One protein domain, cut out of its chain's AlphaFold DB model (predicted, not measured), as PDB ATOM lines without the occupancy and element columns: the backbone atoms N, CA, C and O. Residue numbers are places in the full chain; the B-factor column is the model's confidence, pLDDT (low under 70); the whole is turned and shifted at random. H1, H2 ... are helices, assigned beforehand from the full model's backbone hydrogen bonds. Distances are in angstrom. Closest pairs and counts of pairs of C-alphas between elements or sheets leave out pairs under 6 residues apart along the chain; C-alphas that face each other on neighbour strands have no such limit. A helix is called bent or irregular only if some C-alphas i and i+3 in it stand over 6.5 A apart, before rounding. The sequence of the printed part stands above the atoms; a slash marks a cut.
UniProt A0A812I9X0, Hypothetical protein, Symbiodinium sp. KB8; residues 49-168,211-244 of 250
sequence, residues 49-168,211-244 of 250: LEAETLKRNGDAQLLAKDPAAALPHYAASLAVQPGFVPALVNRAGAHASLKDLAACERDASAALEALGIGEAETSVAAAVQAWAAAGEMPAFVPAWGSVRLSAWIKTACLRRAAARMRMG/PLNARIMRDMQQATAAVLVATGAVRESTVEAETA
ATOM      1  N   LEU A  49      -9.366  14.084 -26.391       91.94
ATOM      2  CA  LEU A  49     -10.546  13.336 -25.956       91.94
ATOM      3  C   LEU A  49     -11.841  13.940 -26.516       91.94
ATOM      4  O   LEU A  49     -12.715  13.204 -26.989       91.94
ATOM      5  N   GLU A  50     -11.969  15.264 -26.484       93.69
ATOM      6  CA  GLU A  50     -13.110  15.978 -27.057       93.69
ATOM      7  C   GLU A  50     -13.185  15.763 -28.574       93.69
ATOM      8  O   GLU A  50     -14.227  15.350 -29.097       93.69
ATOM      9  N   ALA A  51     -12.059  15.919 -29.278       93.25
ATOM     10  CA  ALA A  51     -11.971  15.649 -30.709       93.25
ATOM     11  C   ALA A  51     -12.337  14.190 -31.044       93.25
ATOM     12  O   ALA A  51     -13.083  13.951 -32.002       93.25
ATOM     13  N   GLU A  52     -11.881  13.210 -30.255       92.19
ATOM     14  CA  GLU A  52     -12.241  11.797 -30.427       92.19
ATOM     15  C   GLU A  52     -13.742  11.563 -30.211       92.19
ATOM     16  O   GLU A  52     -14.368  10.826 -30.976       92.19
ATOM     17  N   THR A  53     -14.338  12.206 -29.208       94.25
ATOM     18  CA  THR A  53     -15.772  12.087 -28.903       94.25
ATOM     19  C   THR A  53     -16.625  12.632 -30.045       94.25
ATOM     20  O   THR A  53     -17.534  11.950 -30.523       94.25
ATOM     21  N   LEU A  54     -16.284  13.815 -30.556       96.19
ATOM     22  CA  LEU A  54     -16.949  14.411 -31.717       96.19
ATOM     23  C   LEU A  54     -16.798  13.528 -32.963       96.19
ATOM     24  O   LEU A  54     -17.776  13.288 -33.670       96.19
ATOM     25  N   LYS A  55     -15.606  12.965 -33.190       94.75
ATOM     26  CA  LYS A  55     -15.366  12.002 -34.275       94.75
ATOM     27  C   LYS A  55     -16.264  10.770 -34.146       94.75
ATOM     28  O   LYS A  55     -16.891  10.391 -35.129       94.75
ATOM     29  N   ARG A  56     -16.382  10.179 -32.951       94.12
ATOM     30  CA  ARG A  56     -17.243   9.004 -32.709       94.12
ATOM     31  C   ARG A  56     -18.719   9.296 -32.971       94.12
ATOM     32  O   ARG A  56     -19.414   8.451 -33.528       94.12
ATOM     33  N   ASN A  57     -19.187  10.497 -32.632       95.25
ATOM     34  CA  ASN A  57     -20.548  10.923 -32.963       95.25
ATOM     35  C   ASN A  57     -20.755  10.979 -34.486       95.25
ATOM     36  O   ASN A  57     -21.768  10.498 -34.990       95.25
ATOM     37  N   GLY A  58     -19.766  11.490 -35.229       95.50
ATOM     38  CA  GLY A  58     -19.767  11.453 -36.693       95.50
ATOM     39  C   GLY A  58     -19.766  10.028 -37.256       95.50
ATOM     40  O   GLY A  58     -20.514   9.739 -38.192       95.50
ATOM     41  N   ASP A  59     -18.989   9.115 -36.668       93.44
ATOM     42  CA  ASP A  59     -18.956   7.711 -37.098       93.44
ATOM     43  C   ASP A  59     -20.312   7.032 -36.924       93.44
ATOM     44  O   ASP A  59     -20.731   6.275 -37.796       93.44
ATOM     45  N   ALA A  60     -21.011   7.316 -35.820       94.50
ATOM     46  CA  ALA A  60     -22.339   6.774 -35.561       94.50
ATOM     47  C   ALA A  60     -23.336   7.188 -36.657       94.50
ATOM     48  O   ALA A  60     -24.084   6.345 -37.154       94.50
ATOM     49  N   GLN A  61     -23.286   8.447 -37.106       95.06
ATOM     50  CA  GLN A  61     -24.110   8.924 -38.224       95.06
ATOM     51  C   GLN A  61     -23.703   8.280 -39.557       95.06
ATOM     52  O   GLN A  61     -24.551   7.868 -40.352       95.06
ATOM     53  N   LEU A  62     -22.400   8.102 -39.786       91.06
ATOM     54  CA  LEU A  62     -21.908   7.456 -41.003       91.06
ATOM     55  C   LEU A  62     -22.296   5.966 -41.053       91.06
ATOM     56  O   LEU A  62     -22.667   5.456 -42.112       91.06
ATOM     57  N   LEU A  63     -22.288   5.278 -39.907       92.12
ATOM     58  CA  LEU A  63     -22.802   3.913 -39.747       92.12
ATOM     59  C   LEU A  63     -24.315   3.839 -39.985       92.12
ATOM     60  O   LEU A  63     -24.781   2.879 -40.606       92.12
ATOM     61  N   ALA A  64     -25.058   4.873 -39.579       93.50
ATOM     62  CA  ALA A  64     -26.477   5.048 -39.888       93.50
ATOM     63  C   ALA A  64     -26.752   5.390 -41.369       93.50
ATOM     64  O   ALA A  64     -27.908   5.534 -41.758       93.50
ATOM     65  N   LYS A  65     -25.708   5.442 -42.215       92.44
ATOM     66  CA  LYS A  65     -25.758   5.803 -43.642       92.44
ATOM     67  C   LYS A  65     -26.207   7.241 -43.906       92.44
ATOM     68  O   LYS A  65     -26.652   7.531 -45.015       92.44
ATOM     69  N   ASP A  66     -26.033   8.134 -42.937       95.62
ATOM     70  CA  ASP A  66     -26.245   9.568 -43.114       95.62
ATOM     71  C   ASP A  66     -24.898  10.315 -43.118       95.62
ATOM     72  O   ASP A  66     -24.445  10.844 -42.097       95.62
ATOM     73  N   PRO A  67     -24.200  10.354 -44.270       93.50
ATOM     74  CA  PRO A  67     -22.946  11.085 -44.378       93.50
ATOM     75  C   PRO A  67     -23.125  12.601 -44.240       93.50
ATOM     76  O   PRO A  67     -22.174  13.266 -43.837       93.50
ATOM     77  N   ALA A  68     -24.307  13.156 -44.534       95.94
ATOM     78  CA  ALA A  68     -24.557  14.590 -44.412       95.94
ATOM     79  C   ALA A  68     -24.626  15.015 -42.938       95.94
ATOM     80  O   ALA A  68     -23.994  16.004 -42.562       95.94
ATOM     81  N   ALA A  69     -25.301  14.229 -42.095       96.12
ATOM     82  CA  ALA A  69     -25.327  14.443 -40.648       96.12
ATOM     83  C   ALA A  69     -23.965  14.187 -39.975       96.12
ATOM     84  O   ALA A  69     -23.671  14.774 -38.935       96.12
ATOM     85  N   ALA A  70     -23.100  13.354 -40.565       96.69
ATOM     86  CA  ALA A  70     -21.761  13.081 -40.031       96.69
ATOM     87  C   ALA A  70     -20.774  14.256 -40.201       96.69
ATOM     88  O   ALA A  70     -19.937  14.498 -39.328       96.69
ATOM     89  N   LEU A  71     -20.863  15.001 -41.312       96.69
ATOM     90  CA  LEU A  71     -19.957  16.115 -41.631       96.69
ATOM     91  C   LEU A  71     -19.801  17.172 -40.519       96.69
ATOM     92  O   LEU A  71     -18.651  17.485 -40.196       96.69
ATOM     93  N   PRO A  72     -20.874  17.725 -39.910       97.56
ATOM     94  CA  PRO A  72     -20.730  18.737 -38.862       97.56
ATOM     95  C   PRO A  72     -19.993  18.205 -37.628       97.56
ATOM     96  O   PRO A  72     -19.227  18.945 -37.015       97.56
ATOM     97  N   HIS A  73     -20.145  16.921 -37.292       97.69
ATOM     98  CA  HIS A  73     -19.423  16.312 -36.173       97.69
ATOM     99  C   HIS A  73     -17.918  16.211 -36.441       97.69
ATOM    100  O   HIS A  73     -17.110  16.550 -35.575       97.69
ATOM    101  N   TYR A  74     -17.521  15.823 -37.657       96.94
ATOM    102  CA  TYR A  74     -16.105  15.835 -38.029       96.94
ATOM    103  C   TYR A  74     -15.547  17.256 -38.134       96.94
ATOM    104  O   TYR A  74     -14.410  17.491 -37.736       96.94
ATOM    105  N   ALA A  75     -16.331  18.217 -38.629       97.00
ATOM    106  CA  ALA A  75     -15.926  19.620 -38.657       97.00
ATOM    107  C   ALA A  75     -15.701  20.174 -37.242       97.00
ATOM    108  O   ALA A  75     -14.683  20.818 -37.010       97.00
ATOM    109  N   ALA A  76     -16.586  19.861 -36.291       97.06
ATOM    110  CA  ALA A  76     -16.412  20.225 -34.888       97.06
ATOM    111  C   ALA A  76     -15.161  19.569 -34.278       97.06
ATOM    112  O   ALA A  76     -14.375  20.245 -33.622       97.06
ATOM    113  N   SER A  77     -14.920  18.282 -34.553       95.81
ATOM    114  CA  SER A  77     -13.701  17.581 -34.114       95.81
ATOM    115  C   SER A  77     -12.425  18.279 -34.608       95.81
ATOM    116  O   SER A  77     -11.481  18.480 -33.846       95.81
ATOM    117  N   LEU A  78     -12.422  18.722 -35.868       93.62
ATOM    118  CA  LEU A  78     -11.296  19.430 -36.478       93.62
ATOM    119  C   LEU A  78     -11.184  20.893 -36.039       93.62
ATOM    120  O   LEU A  78     -10.097  21.456 -36.104       93.62
ATOM    121  N   ALA A  79     -12.265  21.509 -35.566       94.19
ATOM    122  CA  ALA A  79     -12.194  22.815 -34.918       94.19
ATOM    123  C   ALA A  79     -11.470  22.730 -33.564       94.19
ATOM    124  O   ALA A  79     -10.730  23.647 -33.216       94.19
ATOM    125  N   VAL A  80     -11.639  21.619 -32.835       92.81
ATOM    126  CA  VAL A  80     -10.916  21.351 -31.580       92.81
ATOM    127  C   VAL A  80      -9.455  20.987 -31.855       92.81
ATOM    128  O   VAL A  80      -8.553  21.531 -31.221       92.81
ATOM    129  N   GLN A  81      -9.207  20.091 -32.816       90.25
ATOM    130  CA  GLN A  81      -7.863  19.654 -33.198       90.25
ATOM    131  C   GLN A  81      -7.722  19.593 -34.735       90.25
ATOM    132  O   GLN A  81      -8.016  18.559 -35.340       90.25
ATOM    133  N   PRO A  82      -7.204  20.654 -35.390       88.19
ATOM    134  CA  PRO A  82      -7.132  20.751 -36.858       88.19
ATOM    135  C   PRO A  82      -6.348  19.632 -37.554       88.19
ATOM    136  O   PRO A  82      -6.651  19.270 -38.688       88.19
ATOM    137  N   GLY A  83      -5.361  19.051 -36.870       87.12
ATOM    138  CA  GLY A  83      -4.540  17.947 -37.376       87.12
ATOM    139  C   GLY A  83      -5.064  16.549 -37.038       87.12
ATOM    140  O   GLY A  83      -4.314  15.584 -37.163       87.12
ATOM    141  N   PHE A  84      -6.301  16.402 -36.550       89.88
ATOM    142  CA  PHE A  84      -6.799  15.108 -36.084       89.88
ATOM    143  C   PHE A  84      -7.106  14.159 -37.252       89.88
ATOM    144  O   PHE A  84      -8.218  14.089 -37.781       89.88
ATOM    145  N   VAL A  85      -6.087  13.388 -37.636       91.38
ATOM    146  CA  VAL A  85      -6.088  12.460 -38.778       91.38
ATOM    147  C   VAL A  85      -7.320  11.546 -38.836       91.38
ATOM    148  O   VAL A  85      -7.889  11.424 -39.922       91.38
ATOM    149  N   PRO A  86      -7.805  10.931 -37.734       91.62
ATOM    150  CA  PRO A  86      -9.003  10.092 -37.790       91.62
ATOM    151  C   PRO A  86     -10.240  10.836 -38.299       91.62
ATOM    152  O   PRO A  86     -11.009  10.273 -39.079       91.62
ATOM    153  N   ALA A  87     -10.426  12.091 -37.881       94.31
ATOM    154  CA  ALA A  87     -11.545  12.914 -38.324       94.31
ATOM    155  C   ALA A  87     -11.369  13.367 -39.778       94.31
ATOM    156  O   ALA A  87     -12.326  13.275 -40.538       94.31
ATOM    157  N   LEU A  88     -10.158  13.761 -40.201       95.19
ATOM    158  CA  LEU A  88      -9.875  14.109 -41.606       95.19
ATOM    159  C   LEU A  88     -10.162  12.936 -42.546       95.19
ATOM    160  O   LEU A  88     -10.881  13.076 -43.536       95.19
ATOM    161  N   VAL A  89      -9.645  11.754 -42.202       93.75
ATOM    162  CA  VAL A  89      -9.852  10.533 -42.978       93.75
ATOM    163  C   VAL A  89     -11.349  10.242 -43.071       93.75
ATOM    164  O   VAL A  89     -11.864  10.100 -44.182       93.75
ATOM    165  N   ASN A  90     -12.077  10.202 -41.955       94.06
ATOM    166  CA  ASN A  90     -13.501   9.857 -41.966       94.06
ATOM    167  C   ASN A  90     -14.384  10.921 -42.635       94.06
ATOM    168  O   ASN A  90     -15.307  10.549 -43.364       94.06
ATOM    169  N   ARG A  91     -14.049  12.211 -42.512       96.44
ATOM    170  CA  ARG A  91     -14.715  13.300 -43.245       96.44
ATOM    171  C   ARG A  91     -14.515  13.175 -44.754       96.44
ATOM    172  O   ARG A  91     -15.494  13.262 -45.492       96.44
ATOM    173  N   ALA A  92     -13.307  12.832 -45.211       95.12
ATOM    174  CA  ALA A  92     -13.060  12.515 -46.620       95.12
ATOM    175  C   ALA A  92     -13.938  11.344 -47.102       95.12
ATOM    176  O   ALA A  92     -14.475  11.370 -48.208       95.12
ATOM    177  N   GLY A  93     -14.128  10.328 -46.251       93.19
ATOM    178  CA  GLY A  93     -15.051   9.220 -46.509       93.19
ATOM    179  C   GLY A  93     -16.503   9.684 -46.676       93.19
ATOM    180  O   GLY A  93     -17.151   9.304 -47.648       93.19
ATOM    181  N   ALA A  94     -16.988  10.548 -45.783       95.25
ATOM    182  CA  ALA A  94     -18.331  11.124 -45.866       95.25
ATOM    183  C   ALA A  94     -18.525  11.973 -47.138       95.25
ATOM    184  O   ALA A  94     -19.517  11.797 -47.847       95.25
ATOM    185  N   HIS A  95     -17.552  12.818 -47.495       95.94
ATOM    186  CA  HIS A  95     -17.569  13.575 -48.751       95.94
ATOM    187  C   HIS A  95     -17.580  12.661 -49.984       95.94
ATOM    188  O   HIS A  95     -18.343  12.897 -50.921       95.94
ATOM    189  N   ALA A  96     -16.805  11.570 -49.969       91.69
ATOM    190  CA  ALA A  96     -16.821  10.580 -51.044       91.69
ATOM    191  C   ALA A  96     -18.201   9.920 -51.209       91.69
ATOM    192  O   ALA A  96     -18.650   9.729 -52.343       91.69
ATOM    193  N   SER A  97     -18.890   9.609 -50.104       92.75
ATOM    194  CA  SER A  97     -20.266   9.089 -50.116       92.75
ATOM    195  C   SER A  97     -21.271  10.103 -50.672       92.75
ATOM    196  O   SER A  97     -22.199   9.712 -51.377       92.75
ATOM    197  N   LEU A  98     -21.056  11.398 -50.427       94.19
ATOM    198  CA  LEU A  98     -21.862  12.501 -50.968       94.19
ATOM    199  C   LEU A  98     -21.478  12.905 -52.401       94.19
ATOM    200  O   LEU A  98     -22.078  13.821 -52.957       94.19
ATOM    201  N   LYS A  99     -20.500  12.223 -53.015       93.56
ATOM    202  CA  LYS A  99     -19.933  12.549 -54.336       93.56
ATOM    203  C   LYS A  99     -19.272  13.935 -54.413       93.56
ATOM    204  O   LYS A  99     -18.994  14.412 -55.511       93.56
ATOM    205  N   ASP A 100     -18.944  14.544 -53.276       95.00
ATOM    206  CA  ASP A 100     -18.112  15.747 -53.219       95.00
ATOM    207  C   ASP A 100     -16.632  15.347 -53.284       95.00
ATOM    208  O   ASP A 100     -15.924  15.192 -52.285       95.00
ATOM    209  N   LEU A 101     -16.174  15.093 -54.506       92.06
ATOM    210  CA  LEU A 101     -14.833  14.574 -54.759       92.06
ATOM    211  C   LEU A 101     -13.746  15.613 -54.459       92.06
ATOM    212  O   LEU A 101     -12.661  15.240 -54.019       92.06
ATOM    213  N   ALA A 102     -14.040  16.902 -54.645       92.50
ATOM    214  CA  ALA A 102     -13.088  17.976 -54.386       92.50
ATOM    215  C   ALA A 102     -12.817  18.128 -52.883       92.50
ATOM    216  O   ALA A 102     -11.663  18.267 -52.472       92.50
ATOM    217  N   ALA A 103     -13.860  18.065 -52.048       93.31
ATOM    218  CA  ALA A 103     -13.680  18.062 -50.599       93.31
ATOM    219  C   ALA A 103     -13.016  16.773 -50.100       93.31
ATOM    220  O   ALA A 103     -12.126  16.843 -49.254       93.31
ATOM    221  N   CYS A 104     -13.365  15.618 -50.677       93.38
ATOM    222  CA  CYS A 104     -12.699  14.350 -50.377       93.38
ATOM    223  C   CYS A 104     -11.186  14.407 -50.654       93.38
ATOM    224  O   CYS A 104     -10.397  14.019 -49.792       93.38
ATOM    225  N   GLU A 105     -10.771  14.914 -51.822       91.56
ATOM    226  CA  GLU A 105      -9.348  15.067 -52.154       91.56
ATOM    227  C   GLU A 105      -8.643  15.980 -51.149       91.56
ATOM    228  O   GLU A 105      -7.586  15.615 -50.636       91.56
ATOM    229  N   ARG A 106      -9.244  17.134 -50.836       92.06
ATOM    230  CA  ARG A 106      -8.675  18.116 -49.906       92.06
ATOM    231  C   ARG A 106      -8.442  17.519 -48.522       92.06
ATOM    232  O   ARG A 106      -7.347  17.644 -47.985       92.06
ATOM    233  N   ASP A 107      -9.442  16.840 -47.970       93.75
ATOM    234  CA  ASP A 107      -9.353  16.237 -46.638       93.75
ATOM    235  C   ASP A 107      -8.381  15.057 -46.601       93.75
ATOM    236  O   ASP A 107      -7.641  14.887 -45.633       93.75
ATOM    237  N   ALA A 108      -8.347  14.253 -47.664       90.75
ATOM    238  CA  ALA A 108      -7.400  13.154 -47.777       90.75
ATOM    239  C   ALA A 108      -5.951  13.655 -47.914       90.75
ATOM    240  O   ALA A 108      -5.049  13.058 -47.325       90.75
ATOM    241  N   SER A 109      -5.718  14.751 -48.642       90.31
ATOM    242  CA  SER A 109      -4.409  15.412 -48.695       90.31
ATOM    243  C   SER A 109      -4.029  16.016 -47.346       90.31
ATOM    244  O   SER A 109      -2.936  15.739 -46.867       90.31
ATOM    245  N   ALA A 110      -4.943  16.727 -46.681       88.31
ATOM    246  CA  ALA A 110      -4.698  17.276 -45.347       88.31
ATOM    247  C   ALA A 110      -4.375  16.177 -44.318       88.31
ATOM    248  O   ALA A 110      -3.507  16.356 -43.469       88.31
ATOM    249  N   ALA A 111      -5.025  15.010 -44.408       90.62
ATOM    250  CA  ALA A 111      -4.708  13.863 -43.558       90.62
ATOM    251  C   ALA A 111      -3.281  13.350 -43.788       90.62
ATOM    252  O   ALA A 111      -2.599  12.986 -42.834       90.62
ATOM    253  N   LEU A 112      -2.829  13.306 -45.043       87.31
ATOM    254  CA  LEU A 112      -1.472  12.885 -45.384       87.31
ATOM    255  C   LEU A 112      -0.441  13.926 -44.944       87.31
ATOM    256  O   LEU A 112       0.561  13.548 -44.348       87.31
ATOM    257  N   GLU A 113      -0.717  15.215 -45.129       85.44
ATOM    258  CA  GLU A 113       0.129  16.311 -44.643       85.44
ATOM    259  C   GLU A 113       0.251  16.308 -43.114       85.44
ATOM    260  O   GLU A 113       1.356  16.423 -42.591       85.44
ATOM    261  N   ALA A 114      -0.850  16.079 -42.391       84.25
ATOM    262  CA  ALA A 114      -0.843  15.915 -40.935       84.25
ATOM    263  C   ALA A 114      -0.062  14.670 -40.473       84.25
ATOM    264  O   ALA A 114       0.372  14.603 -39.325       84.25
ATOM    265  N   LEU A 115       0.133  13.693 -41.365       84.06
ATOM    266  CA  LEU A 115       1.018  12.537 -41.193       84.06
ATOM    267  C   LEU A 115       2.417  12.752 -41.802       84.06
ATOM    268  O   LEU A 115       3.203  11.805 -41.849       84.06
ATOM    269  N   GLY A 116       2.729  13.957 -42.290       77.88
ATOM    270  CA  GLY A 116       4.042  14.301 -42.845       77.88
ATOM    271  C   GLY A 116       4.299  13.841 -44.262       77.88
ATOM    272  O   GLY A 116       5.416  13.951 -44.763       77.88
ATOM    273  N   ILE A 117       3.283  13.285 -44.903       76.25
ATOM    274  CA  ILE A 117       3.340  12.735 -46.245       76.25
ATOM    275  C   ILE A 117       2.813  13.824 -47.180       76.25
ATOM    276  O   ILE A 117       1.613  13.930 -47.420       76.25
ATOM    277  N   GLY A 118       3.716  14.675 -47.665       67.06
ATOM    278  CA  GLY A 118       3.368  15.774 -48.568       67.06
ATOM    279  C   GLY A 118       2.871  15.324 -49.952       67.06
ATOM    280  O   GLY A 118       2.866  14.141 -50.296       67.06
ATOM    281  N   GLU A 119       2.454  16.298 -50.768       59.94
ATOM    282  CA  GLU A 119       2.080  16.120 -52.187       59.94
ATOM    283  C   GLU A 119       3.249  15.665 -53.074       59.94
ATOM    284  O   GLU A 119       3.019  14.997 -54.083       59.94
ATOM    285  N   ALA A 120       4.486  16.030 -52.716       51.38
ATOM    286  CA  ALA A 120       5.675  15.529 -53.388       51.38
ATOM    287  C   ALA A 120       5.763  14.008 -53.202       51.38
ATOM    288  O   ALA A 120       5.323  13.476 -52.185       51.38
ATOM    289  N   GLU A 121       6.379  13.304 -54.146       49.81
ATOM    290  CA  GLU A 121       6.683  11.865 -54.102       49.81
ATOM    291  C   GLU A 121       7.623  11.457 -52.948       49.81
ATOM    292  O   GLU A 121       8.407  10.512 -53.046       49.81
ATOM    293  N   THR A 122       7.569  12.143 -51.810       51.75
ATOM    294  CA  THR A 122       7.960  11.601 -50.524       51.75
ATOM    295  C   THR A 122       7.201  10.306 -50.305       51.75
ATOM    296  O   THR A 122       6.078  10.256 -49.806       51.75
ATOM    297  N   SER A 123       7.850   9.218 -50.712       56.78
ATOM    298  CA  SER A 123       7.453   7.884 -50.319       56.78
ATOM    299  C   SER A 123       7.235   7.875 -48.813       56.78
ATOM    300  O   SER A 123       7.916   8.594 -48.083       56.78
ATOM    301  N   VAL A 124       6.322   7.033 -48.347       55.38
ATOM    302  CA  VAL A 124       6.069   6.829 -46.918       55.38
ATOM    303  C   VAL A 124       7.390   6.717 -46.135       55.38
ATOM    304  O   VAL A 124       7.530   7.343 -45.101       55.38
ATOM    305  N   ALA A 125       8.412   6.050 -46.685       53.59
ATOM    306  CA  ALA A 125       9.752   5.959 -46.098       53.59
ATOM    307  C   ALA A 125      10.534   7.291 -46.001       53.59
ATOM    308  O   ALA A 125      11.301   7.479 -45.064       53.59
ATOM    309  N   ALA A 126      10.364   8.216 -46.944       58.53
ATOM    310  CA  ALA A 126      11.019   9.524 -46.927       58.53
ATOM    311  C   ALA A 126      10.358  10.483 -45.922       58.53
ATOM    312  O   ALA A 126      11.065  11.191 -45.209       58.53
ATOM    313  N   ALA A 127       9.025  10.443 -45.800       58.06
ATOM    314  CA  ALA A 127       8.307  11.167 -44.745       58.06
ATOM    315  C   ALA A 127       8.781  10.720 -43.349       58.06
ATOM    316  O   ALA A 127       9.070  11.544 -42.489       58.06
ATOM    317  N   VAL A 128       8.993   9.413 -43.164       58.09
ATOM    318  CA  VAL A 128       9.550   8.837 -41.924       58.09
ATOM    319  C   VAL A 128      10.923   9.360 -41.598       58.09
ATOM    320  O   VAL A 128      11.194   9.675 -40.448       58.09
ATOM    321  N   GLN A 129      11.807   9.413 -42.592       59.31
ATOM    322  CA  GLN A 129      13.171   9.880 -42.381       59.31
ATOM    323  C   GLN A 129      13.203  11.372 -42.059       59.31
ATOM    324  O   GLN A 129      13.913  11.772 -41.140       59.31
ATOM    325  N   ALA A 130      12.391  12.180 -42.750       59.78
ATOM    326  CA  ALA A 130      12.233  13.596 -42.432       59.78
ATOM    327  C   ALA A 130      11.721  13.801 -40.995       59.78
ATOM    328  O   ALA A 130      12.127  14.739 -40.320       59.78
ATOM    329  N   TRP A 131      10.876  12.896 -40.503       62.78
ATOM    330  CA  TRP A 131      10.273  12.982 -39.171       62.78
ATOM    331  C   TRP A 131      11.176  12.458 -38.064       62.78
ATOM    332  O   TRP A 131      11.295  13.089 -37.018       62.78
ATOM    333  N   ALA A 132      11.894  11.367 -38.325       56.75
ATOM    334  CA  ALA A 132      12.980  10.906 -37.471       56.75
ATOM    335  C   ALA A 132      14.063  11.988 -37.301       56.75
ATOM    336  O   ALA A 132      14.698  12.045 -36.254       56.75
ATOM    337  N   ALA A 133      14.247  12.859 -38.302       58.91
ATOM    338  CA  ALA A 133      15.137  14.014 -38.219       58.91
ATOM    339  C   ALA A 133      14.507  15.236 -37.516       58.91
ATOM    340  O   ALA A 133      15.230  15.990 -36.872       58.91
ATOM    341  N   ALA A 134      13.187  15.439 -37.625       63.19
ATOM    342  CA  ALA A 134      12.462  16.562 -37.012       63.19
ATOM    343  C   ALA A 134      12.134  16.359 -35.519       63.19
ATOM    344  O   ALA A 134      11.804  17.317 -34.828       63.19
ATOM    345  N   GLY A 135      12.256  15.132 -35.010       49.84
ATOM    346  CA  GLY A 135      12.368  14.849 -33.579       49.84
ATOM    347  C   GLY A 135      11.061  14.659 -32.813       49.84
ATOM    348  O   GLY A 135      11.084  13.918 -31.837       49.84
ATOM    349  N   GLU A 136       9.922  15.216 -33.239       57.69
ATOM    350  CA  GLU A 136       8.673  15.066 -32.474       57.69
ATOM    351  C   GLU A 136       7.440  14.858 -33.358       57.69
ATOM    352  O   GLU A 136       7.019  15.702 -34.147       57.69
ATOM    353  N   MET A 137       6.842  13.679 -33.196       60.19
ATOM    354  CA  MET A 137       5.514  13.356 -33.691       60.19
ATOM    355  C   MET A 137       4.474  13.888 -32.702       60.19
ATOM    356  O   MET A 137       4.615  13.595 -31.514       60.19
ATOM    357  N   PRO A 138       3.396  14.571 -33.138       64.69
ATOM    358  CA  PRO A 138       2.260  14.810 -32.264       64.69
ATOM    359  C   PRO A 138       1.833  13.519 -31.558       64.69
ATOM    360  O   PRO A 138       1.616  12.498 -32.214       64.69
ATOM    361  N   ALA A 139       1.669  13.574 -30.235       64.62
ATOM    362  CA  ALA A 139       1.412  12.410 -29.380       64.62
ATOM    363  C   ALA A 139       0.178  11.573 -29.790       64.62
ATOM    364  O   ALA A 139       0.045  10.413 -29.405       64.62
ATOM    365  N   PHE A 140      -0.731  12.142 -30.588       69.62
ATOM    366  CA  PHE A 140      -1.916  11.452 -31.099       69.62
ATOM    367  C   PHE A 140      -1.655  10.581 -32.341       69.62
ATOM    368  O   PHE A 140      -2.519   9.779 -32.713       69.62
ATOM    369  N   VAL A 141      -0.503  10.726 -33.003       75.75
ATOM    370  CA  VAL A 141      -0.145   9.904 -34.161       75.75
ATOM    371  C   VAL A 141       0.438   8.579 -33.661       75.75
ATOM    372  O   VAL A 141       1.375   8.576 -32.865       75.75
ATOM    373  N   PRO A 142      -0.111   7.425 -34.086       78.50
ATOM    374  CA  PRO A 142       0.395   6.131 -33.660       78.50
ATOM    375  C   PRO A 142       1.870   5.960 -34.022       78.50
ATOM    376  O   PRO A 142       2.315   6.447 -35.059       78.50
ATOM    377  N   ALA A 143       2.591   5.181 -33.213       75.31
ATOM    378  CA  ALA A 143       3.992   4.869 -33.460       75.31
ATOM    379  C   ALA A 143       4.231   4.369 -34.893       75.31
ATOM    380  O   ALA A 143       3.389   3.676 -35.494       75.31
ATOM    381  N   TRP A 144       5.407   4.703 -35.425       71.69
ATOM    382  CA  TRP A 144       5.776   4.307 -36.771       71.69
ATOM    383  C   TRP A 144       5.768   2.784 -36.943       71.69
ATOM    384  O   TRP A 144       6.105   2.035 -36.029       71.69
ATOM    385  N   GLY A 145       5.345   2.313 -38.117       72.81
ATOM    386  CA  GLY A 145       5.209   0.881 -38.395       72.81
ATOM    387  C   GLY A 145       4.012   0.220 -37.707       72.81
ATOM    388  O   GLY A 145       3.739  -0.953 -37.962       72.81
ATOM    389  N   SER A 146       3.243   0.952 -36.892       80.69
ATOM    390  CA  SER A 146       1.998   0.416 -36.356       80.69
ATOM    391  C   SER A 146       1.007   0.112 -37.482       80.69
ATOM    392  O   SER A 146       0.894   0.823 -38.491       80.69
ATOM    393  N   VAL A 147       0.237  -0.958 -37.284       83.62
ATOM    394  CA  VAL A 147      -0.835  -1.362 -38.204       83.62
ATOM    395  C   VAL A 147      -1.849  -0.229 -38.378       83.62
ATOM    396  O   VAL A 147      -2.331   0.007 -39.485       83.62
ATOM    397  N   ARG A 148      -2.123   0.523 -37.304       83.69
ATOM    398  CA  ARG A 148      -3.066   1.646 -37.310       83.69
ATOM    399  C   ARG A 148      -2.592   2.796 -38.196       83.69
ATOM    400  O   ARG A 148      -3.360   3.240 -39.044       83.69
ATOM    401  N   LEU A 149      -1.343   3.238 -38.042       82.12
ATOM    402  CA  LEU A 149      -0.780   4.285 -38.894       82.12
ATOM    403  C   LEU A 149      -0.783   3.855 -40.365       82.12
ATOM    404  O   LEU A 149      -1.243   4.592 -41.236       82.12
ATOM    405  N   SER A 150      -0.353   2.620 -40.629       81.69
ATOM    406  CA  SER A 150      -0.362   2.046 -41.977       81.69
ATOM    407  C   SER A 150      -1.766   2.028 -42.590       81.69
ATOM    408  O   SER A 150      -1.916   2.291 -43.781       81.69
ATOM    409  N   ALA A 151      -2.796   1.727 -41.796       86.44
ATOM    410  CA  ALA A 151      -4.181   1.765 -42.249       86.44
ATOM    411  C   ALA A 151      -4.620   3.192 -42.603       86.44
ATOM    412  O   ALA A 151      -5.161   3.395 -43.686       86.44
ATOM    413  N   TRP A 152      -4.336   4.184 -41.753       88.00
ATOM    414  CA  TRP A 152      -4.692   5.582 -42.026       88.00
ATOM    415  C   TRP A 152      -4.043   6.110 -43.301       88.00
ATOM    416  O   TRP A 152      -4.744   6.659 -44.151       88.00
ATOM    417  N   ILE A 153      -2.741   5.867 -43.480       86.44
ATOM    418  CA  ILE A 153      -2.010   6.265 -44.691       86.44
ATOM    419  C   ILE A 153      -2.644   5.624 -45.928       86.44
ATOM    420  O   ILE A 153      -2.962   6.316 -46.895       86.44
ATOM    421  N   LYS A 154      -2.869   4.303 -45.902       86.06
ATOM    422  CA  LYS A 154      -3.469   3.574 -47.031       86.06
ATOM    423  C   LYS A 154      -4.859   4.104 -47.367       86.06
ATOM    424  O   LYS A 154      -5.141   4.355 -48.536       86.06
ATOM    425  N   THR A 155      -5.713   4.294 -46.363       87.62
ATOM    426  CA  THR A 155      -7.079   4.788 -46.559       87.62
ATOM    427  C   THR A 155      -7.089   6.213 -47.110       87.62
ATOM    428  O   THR A 155      -7.842   6.484 -48.045       87.62
ATOM    429  N   ALA A 156      -6.240   7.109 -46.599       88.69
ATOM    430  CA  ALA A 156      -6.128   8.474 -47.112       88.69
ATOM    431  C   ALA A 156      -5.632   8.492 -48.569       88.69
ATOM    432  O   ALA A 156      -6.270   9.100 -49.430       88.69
ATOM    433  N   CYS A 157      -4.569   7.743 -48.884       87.44
ATOM    434  CA  CYS A 157      -4.073   7.599 -50.255       87.44
ATOM    435  C   CYS A 157      -5.146   7.057 -51.209       87.44
ATOM    436  O   CYS A 157      -5.322   7.605 -52.298       87.44
ATOM    437  N   LEU A 158      -5.883   6.019 -50.799       87.94
ATOM    438  CA  LEU A 158      -6.953   5.426 -51.602       87.94
ATOM    439  C   LEU A 158      -8.076   6.437 -51.874       87.94
ATOM    440  O   LEU A 158      -8.497   6.586 -53.020       87.94
ATOM    441  N   ARG A 159      -8.544   7.152 -50.843       89.88
ATOM    442  CA  ARG A 159      -9.602   8.172 -50.962       89.88
ATOM    443  C   ARG A 159      -9.185   9.303 -51.895       89.88
ATOM    444  O   ARG A 159      -9.933   9.633 -52.815       89.88
ATOM    445  N   ARG A 160      -7.957   9.803 -51.743       89.44
ATOM    446  CA  ARG A 160      -7.383  10.823 -52.628       89.44
ATOM    447  C   ARG A 160      -7.300  10.345 -54.079       89.44
ATOM    448  O   ARG A 160      -7.747  11.045 -54.984       89.44
ATOM    449  N   ALA A 161      -6.761   9.147 -54.308       85.69
ATOM    450  CA  ALA A 161      -6.628   8.579 -55.649       85.69
ATOM    451  C   ALA A 161      -7.997   8.365 -56.315       85.69
ATOM    452  O   ALA A 161      -8.194   8.754 -57.464       85.69
ATOM    453  N   ALA A 162      -8.968   7.817 -55.581       86.12
ATOM    454  CA  ALA A 162     -10.324   7.614 -56.080       86.12
ATOM    455  C   ALA A 162     -11.029   8.931 -56.431       86.12
ATOM    456  O   ALA A 162     -11.703   9.005 -57.460       86.12
ATOM    457  N   ALA A 163     -10.855   9.973 -55.613       88.25
ATOM    458  CA  ALA A 163     -11.383  11.300 -55.903       88.25
ATOM    459  C   ALA A 163     -10.802  11.858 -57.213       88.25
ATOM    460  O   ALA A 163     -11.561  12.253 -58.098       88.25
ATOM    461  N   ARG A 164      -9.475  11.803 -57.382       86.75
ATOM    462  CA  ARG A 164      -8.774  12.264 -58.596       86.75
ATOM    463  C   ARG A 164      -9.219  11.537 -59.861       86.75
ATOM    464  O   ARG A 164      -9.514  12.191 -60.861       86.75
ATOM    465  N   MET A 165      -9.317  10.205 -59.802       86.69
ATOM    466  CA  MET A 165      -9.786   9.390 -60.929       86.69
ATOM    467  C   MET A 165     -11.197   9.797 -61.359       86.69
ATOM    468  O   MET A 165     -11.447  10.012 -62.541       86.69
ATOM    469  N   ARG A 166     -12.113   9.962 -60.397       87.19
ATOM    470  CA  ARG A 166     -13.504  10.337 -60.684       87.19
ATOM    471  C   ARG A 166     -13.665  11.785 -61.153       87.19
ATOM    472  O   ARG A 166     -14.621  12.076 -61.860       87.19
ATOM    473  N   MET A 167     -12.752  12.680 -60.782       86.62
ATOM    474  CA  MET A 167     -12.736  14.063 -61.271       86.62
ATOM    475  C   MET A 167     -12.114  14.216 -62.663       86.62
ATOM    476  O   MET A 167     -12.078  15.329 -63.178       86.62
ATOM    477  N   GLY A 168     -11.584  13.144 -63.265       83.25
ATOM    478  CA  GLY A 168     -10.872  13.253 -64.539       83.25
ATOM    479  C   GLY A 168      -9.597  14.092 -64.429       83.25
ATOM    480  O   GLY A 168      -9.147  14.653 -65.422       83.25
ATOM    481  N   PRO A 211     -15.150  -0.916 -37.783       58.09
ATOM    482  CA  PRO A 211     -15.976  -1.657 -38.737       58.09
ATOM    483  C   PRO A 211     -16.515  -0.756 -39.858       58.09
ATOM    484  O   PRO A 211     -16.736  -1.216 -40.983       58.09
ATOM    485  N   LEU A 212     -16.626   0.550 -39.599       57.03
ATOM    486  CA  LEU A 212     -16.935   1.571 -40.593       57.03
ATOM    487  C   LEU A 212     -15.846   1.692 -41.668       57.03
ATOM    488  O   LEU A 212     -16.147   1.711 -42.861       57.03
ATOM    489  N   ASN A 213     -14.572   1.720 -41.275       53.94
ATOM    490  CA  ASN A 213     -13.457   1.789 -42.218       53.94
ATOM    491  C   ASN A 213     -13.330   0.504 -43.040       53.94
ATOM    492  O   ASN A 213     -13.102   0.590 -44.245       53.94
ATOM    493  N   ALA A 214     -13.539  -0.670 -42.436       60.47
ATOM    494  CA  ALA A 214     -13.553  -1.934 -43.177       60.47
ATOM    495  C   ALA A 214     -14.656  -1.953 -44.253       60.47
ATOM    496  O   ALA A 214     -14.418  -2.379 -45.386       60.47
ATOM    497  N   ARG A 215     -15.843  -1.423 -43.930       66.00
ATOM    498  CA  ARG A 215     -16.962  -1.305 -44.871       66.00
ATOM    499  C   ARG A 215     -16.688  -0.304 -45.992       66.00
ATOM    500  O   ARG A 215     -16.822  -0.664 -47.156       66.00
ATOM    501  N   ILE A 216     -16.255   0.915 -45.664       56.91
ATOM    502  CA  ILE A 216     -15.958   1.947 -46.673       56.91
ATOM    503  C   ILE A 216     -14.856   1.472 -47.627       56.91
ATOM    504  O   ILE A 216     -14.933   1.724 -48.827       56.91
ATOM    505  N   MET A 217     -13.846   0.758 -47.120       56.78
ATOM    506  CA  MET A 217     -12.795   0.176 -47.959       56.78
ATOM    507  C   MET A 217     -13.354  -0.869 -48.928       56.78
ATOM    508  O   MET A 217     -12.977  -0.846 -50.097       56.78
ATOM    509  N   ARG A 218     -14.283  -1.725 -48.487       66.94
ATOM    510  CA  ARG A 218     -14.949  -2.707 -49.357       66.94
ATOM    511  C   ARG A 218     -15.765  -2.022 -50.454       66.94
ATOM    512  O   ARG A 218     -15.595  -2.356 -51.624       66.94
ATOM    513  N   ASP A 219     -16.571  -1.026 -50.096       64.12
ATOM    514  CA  ASP A 219     -17.403  -0.284 -51.052       64.12
ATOM    515  C   ASP A 219     -16.527   0.478 -52.069       64.12
ATOM    516  O   ASP A 219     -16.820   0.525 -53.265       64.12
ATOM    517  N   MET A 220     -15.390   1.027 -51.623       57.47
ATOM    518  CA  MET A 220     -14.408   1.663 -52.504       57.47
ATOM    519  C   MET A 220     -13.667   0.670 -53.401       57.47
ATOM    520  O   MET A 220     -13.437   0.981 -54.571       57.47
ATOM    521  N   GLN A 221     -13.287  -0.503 -52.892       64.81
ATOM    522  CA  GLN A 221     -12.664  -1.564 -53.687       64.81
ATOM    523  C   GLN A 221     -13.619  -2.059 -54.774       64.81
ATOM    524  O   GLN A 221     -13.213  -2.152 -55.928       64.81
ATOM    525  N   GLN A 222     -14.893  -2.272 -54.438       65.69
ATOM    526  CA  GLN A 222     -15.931  -2.633 -55.405       65.69
ATOM    527  C   GLN A 222     -16.123  -1.538 -56.460       65.69
ATOM    528  O   GLN A 222     -16.139  -1.829 -57.654       65.69
ATOM    529  N   ALA A 223     -16.184  -0.269 -56.047       49.53
ATOM    530  CA  ALA A 223     -16.299   0.842 -56.988       49.53
ATOM    531  C   ALA A 223     -15.057   1.001 -57.884       49.53
ATOM    532  O   ALA A 223     -15.182   1.402 -59.036       49.53
ATOM    533  N   THR A 224     -13.865   0.691 -57.372       50.12
ATOM    534  CA  THR A 224     -12.614   0.738 -58.147       50.12
ATOM    535  C   THR A 224     -12.542  -0.420 -59.136       50.12
ATOM    536  O   THR A 224     -12.209  -0.203 -60.297       50.12
ATOM    537  N   ALA A 225     -12.916  -1.630 -58.711       54.88
ATOM    538  CA  ALA A 225     -13.017  -2.793 -59.586       54.88
ATOM    539  C   ALA A 225     -14.010  -2.546 -60.731       54.88
ATOM    540  O   ALA A 225     -13.676  -2.789 -61.886       54.88
ATOM    541  N   ALA A 226     -15.176  -1.959 -60.438       53.78
ATOM    542  CA  ALA A 226     -16.157  -1.588 -61.456       53.78
ATOM    543  C   ALA A 226     -15.600  -0.577 -62.477       53.78
ATOM    544  O   ALA A 226     -15.850  -0.711 -63.671       53.78
ATOM    545  N   VAL A 227     -14.808   0.407 -62.032       47.47
ATOM    546  CA  VAL A 227     -14.151   1.368 -62.936       47.47
ATOM    547  C   VAL A 227     -13.084   0.687 -63.796       47.47
ATOM    548  O   VAL A 227     -13.034   0.948 -64.990       47.47
ATOM    549  N   LEU A 228     -12.258  -0.196 -63.224       47.84
ATOM    550  CA  LEU A 228     -11.218  -0.928 -63.963       47.84
ATOM    551  C   LEU A 228     -11.797  -1.880 -65.019       47.84
ATOM    552  O   LEU A 228     -11.217  -2.036 -66.093       47.84
ATOM    553  N   VAL A 229     -12.944  -2.492 -64.723       62.06
ATOM    554  CA  VAL A 229     -13.710  -3.287 -65.690       62.06
ATOM    555  C   VAL A 229     -14.276  -2.388 -66.793       62.06
ATOM    556  O   VAL A 229     -14.068  -2.659 -67.973       62.06
ATOM    557  N   ALA A 230     -14.917  -1.273 -66.430       50.69
ATOM    558  CA  ALA A 230     -15.533  -0.354 -67.390       50.69
ATOM    559  C   ALA A 230     -14.519   0.327 -68.331       50.69
ATOM    560  O   ALA A 230     -14.860   0.646 -69.468       50.69
ATOM    561  N   THR A 231     -13.276   0.542 -67.890       54.69
ATOM    562  CA  THR A 231     -12.200   1.101 -68.728       54.69
ATOM    563  C   THR A 231     -11.458   0.048 -69.554       54.69
ATOM    564  O   THR A 231     -10.537   0.395 -70.292       54.69
ATOM    565  N   GLY A 232     -11.833  -1.233 -69.448       52.75
ATOM    566  CA  GLY A 232     -11.169  -2.339 -70.142       52.75
ATOM    567  C   GLY A 232      -9.769  -2.663 -69.609       52.75
ATOM    568  O   GLY A 232      -9.048  -3.443 -70.231       52.75
ATOM    569  N   ALA A 233      -9.377  -2.089 -68.467       41.94
ATOM    570  CA  ALA A 233      -8.088  -2.347 -67.826       41.94
ATOM    571  C   ALA A 233      -8.013  -3.760 -67.214       41.94
ATOM    572  O   ALA A 233      -6.919  -4.297 -67.039       41.94
ATOM    573  N   VAL A 234      -9.162  -4.371 -66.909       43.06
ATOM    574  CA  VAL A 234      -9.295  -5.748 -66.406       43.06
ATOM    575  C   VAL A 234     -10.476  -6.422 -67.116       43.06
ATOM    576  O   VAL A 234     -11.539  -5.821 -67.249       43.06
ATOM    577  N   ARG A 235     -10.313  -7.670 -67.583       51.09
ATOM    578  CA  ARG A 235     -11.419  -8.451 -68.176       51.09
ATOM    579  C   ARG A 235     -12.383  -8.916 -67.074       51.09
ATOM    580  O   ARG A 235     -11.934  -9.403 -66.040       51.09
ATOM    581  N   GLU A 236     -13.694  -8.841 -67.308       53.22
ATOM    582  CA  GLU A 236     -14.735  -9.276 -66.348       53.22
ATOM    583  C   GLU A 236     -14.503 -10.697 -65.811       53.22
ATOM    584  O   GLU A 236     -14.659 -10.950 -64.616       53.22
ATOM    585  N   SER A 237     -14.001 -11.598 -66.661       48.69
ATOM    586  CA  SER A 237     -13.742 -13.002 -66.320       48.69
ATOM    587  C   SER A 237     -12.716 -13.213 -65.199       48.69
ATOM    588  O   SER A 237     -12.703 -14.275 -64.585       48.69
ATOM    589  N   THR A 238     -11.837 -12.241 -64.929       53.88
ATOM    590  CA  THR A 238     -10.858 -12.338 -63.827       53.88
ATOM    591  C   THR A 238     -11.421 -11.909 -62.473       53.88
ATOM    592  O   THR A 238     -10.951 -12.399 -61.453       53.88
ATOM    593  N   VAL A 239     -12.454 -11.059 -62.442       53.72
ATOM    594  CA  VAL A 239     -13.041 -10.558 -61.185       53.72
ATOM    595  C   VAL A 239     -14.016 -11.580 -60.588       53.72
ATOM    596  O   VAL A 239     -14.028 -11.795 -59.374       53.72
ATOM    597  N   GLU A 240     -14.787 -12.280 -61.424       48.75
ATOM    598  CA  GLU A 240     -15.728 -13.302 -60.944       48.75
ATOM    599  C   GLU A 240     -15.019 -14.519 -60.324       48.75
ATOM    600  O   GLU A 240     -15.468 -15.033 -59.297       48.75
ATOM    601  N   ALA A 241     -13.862 -14.921 -60.862       51.31
ATOM    602  CA  ALA A 241     -13.088 -16.054 -60.348       51.31
ATOM    603  C   ALA A 241     -12.557 -15.829 -58.915       51.31
ATOM    604  O   ALA A 241     -12.563 -16.755 -58.103       51.31
ATOM    605  N   GLU A 242     -12.152 -14.602 -58.567       48.06
ATOM    606  CA  GLU A 242     -11.681 -14.278 -57.211       48.06
ATOM    607  C   GLU A 242     -12.833 -14.150 -56.203       48.06
ATOM    608  O   GLU A 242     -12.704 -14.584 -55.057       48.06
ATOM    609  N   THR A 243     -13.987 -13.615 -56.618       52.88
ATOM    610  CA  THR A 243     -15.154 -13.490 -55.723       52.88
ATOM    611  C   THR A 243     -15.823 -14.832 -55.415       52.88
ATOM    612  O   THR A 243     -16.262 -15.042 -54.284       52.88
ATOM    613  N   ALA A 244     -15.826 -15.776 -56.364       48.00
ATOM    614  CA  ALA A 244     -16.340 -17.129 -56.149       48.00
ATOM    615  C   ALA A 244     -15.446 -17.951 -55.201       48.00
ATOM    616  O   ALA A 244     -15.954 -18.721 -54.384       48.00
TER     617      ALA A 244
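This is residues 49 to 168 and 211 to 244 of the 250 residues of the protein "Hypothetical protein" of Symbiodinium sp. KB8 (UniProt A0A812I9X0). Helices H6, H4, H3, H2 and H1 make an up-and-down bundle, each running against the one before it in the chain, with H3 in the middle. H7 slants past H6 and H3, H8 folds back beyond the far end of H7, and H5 lies off the bundle between two loops. This all-helix printed part has 154 residues with eight named helices, H1 to H8 in order, and no named strand. It is compact, with a radius of gyration of the C-alphas of 16.4 A, and spans 49 by 37 by 30 A.

H6, residues 147 to 166, measures 28.3 A from C-alpha 147 at (-0.835, -1.362, -38.204); H7, residues 211 to 230, measures 28.7 A. H4 is residues 101 to 114, H3 85 to 97, H2 67 to 80, and H1 49 to 63, 20.7 A from (-10.546, 13.336, -25.956). H2 is irregular, but only just: C-alphas 69 and 72 are 6.54 A apart. H5 is residues 124 to 134; H8, 236 to 244, ends at (-16.340, -17.129, -56.149).

H6 touches H4, opposite ways at a shallow tilt of 32 degrees; their closest C-alphas, Glu 105 and Arg 160, are 4.7 A apart. H3, the hub, touches H1, H2, H4 and H6. H3 and H4 form a hairpin, closest at C-alphas 92 and 104, 4.2 A. H1 and H2 form another, closest at C-alphas 58 and 70, 4.2 A. H7 only just touches H1, with 3 pairs of C-alphas within 8 A, closest Leu 63 and Leu 212, 6.4 A. H5 and H8 touch no helix. Every O i to N i+4 pair is within hydrogen-bond range in H1, H3, H4, H5, H6 and H7; H2 has 8 of 10, H8 3 of 5.

The farthest C-alphas, Gly 135 and Ser 237, are 50.3 A apart. Residues 169 to 210 are not printed; C-alphas 168 and 211 are 30.2 A apart. The link from H5 to H6 is long. pLDDT is under 70 at residues 118 to 140 and 211 to 244.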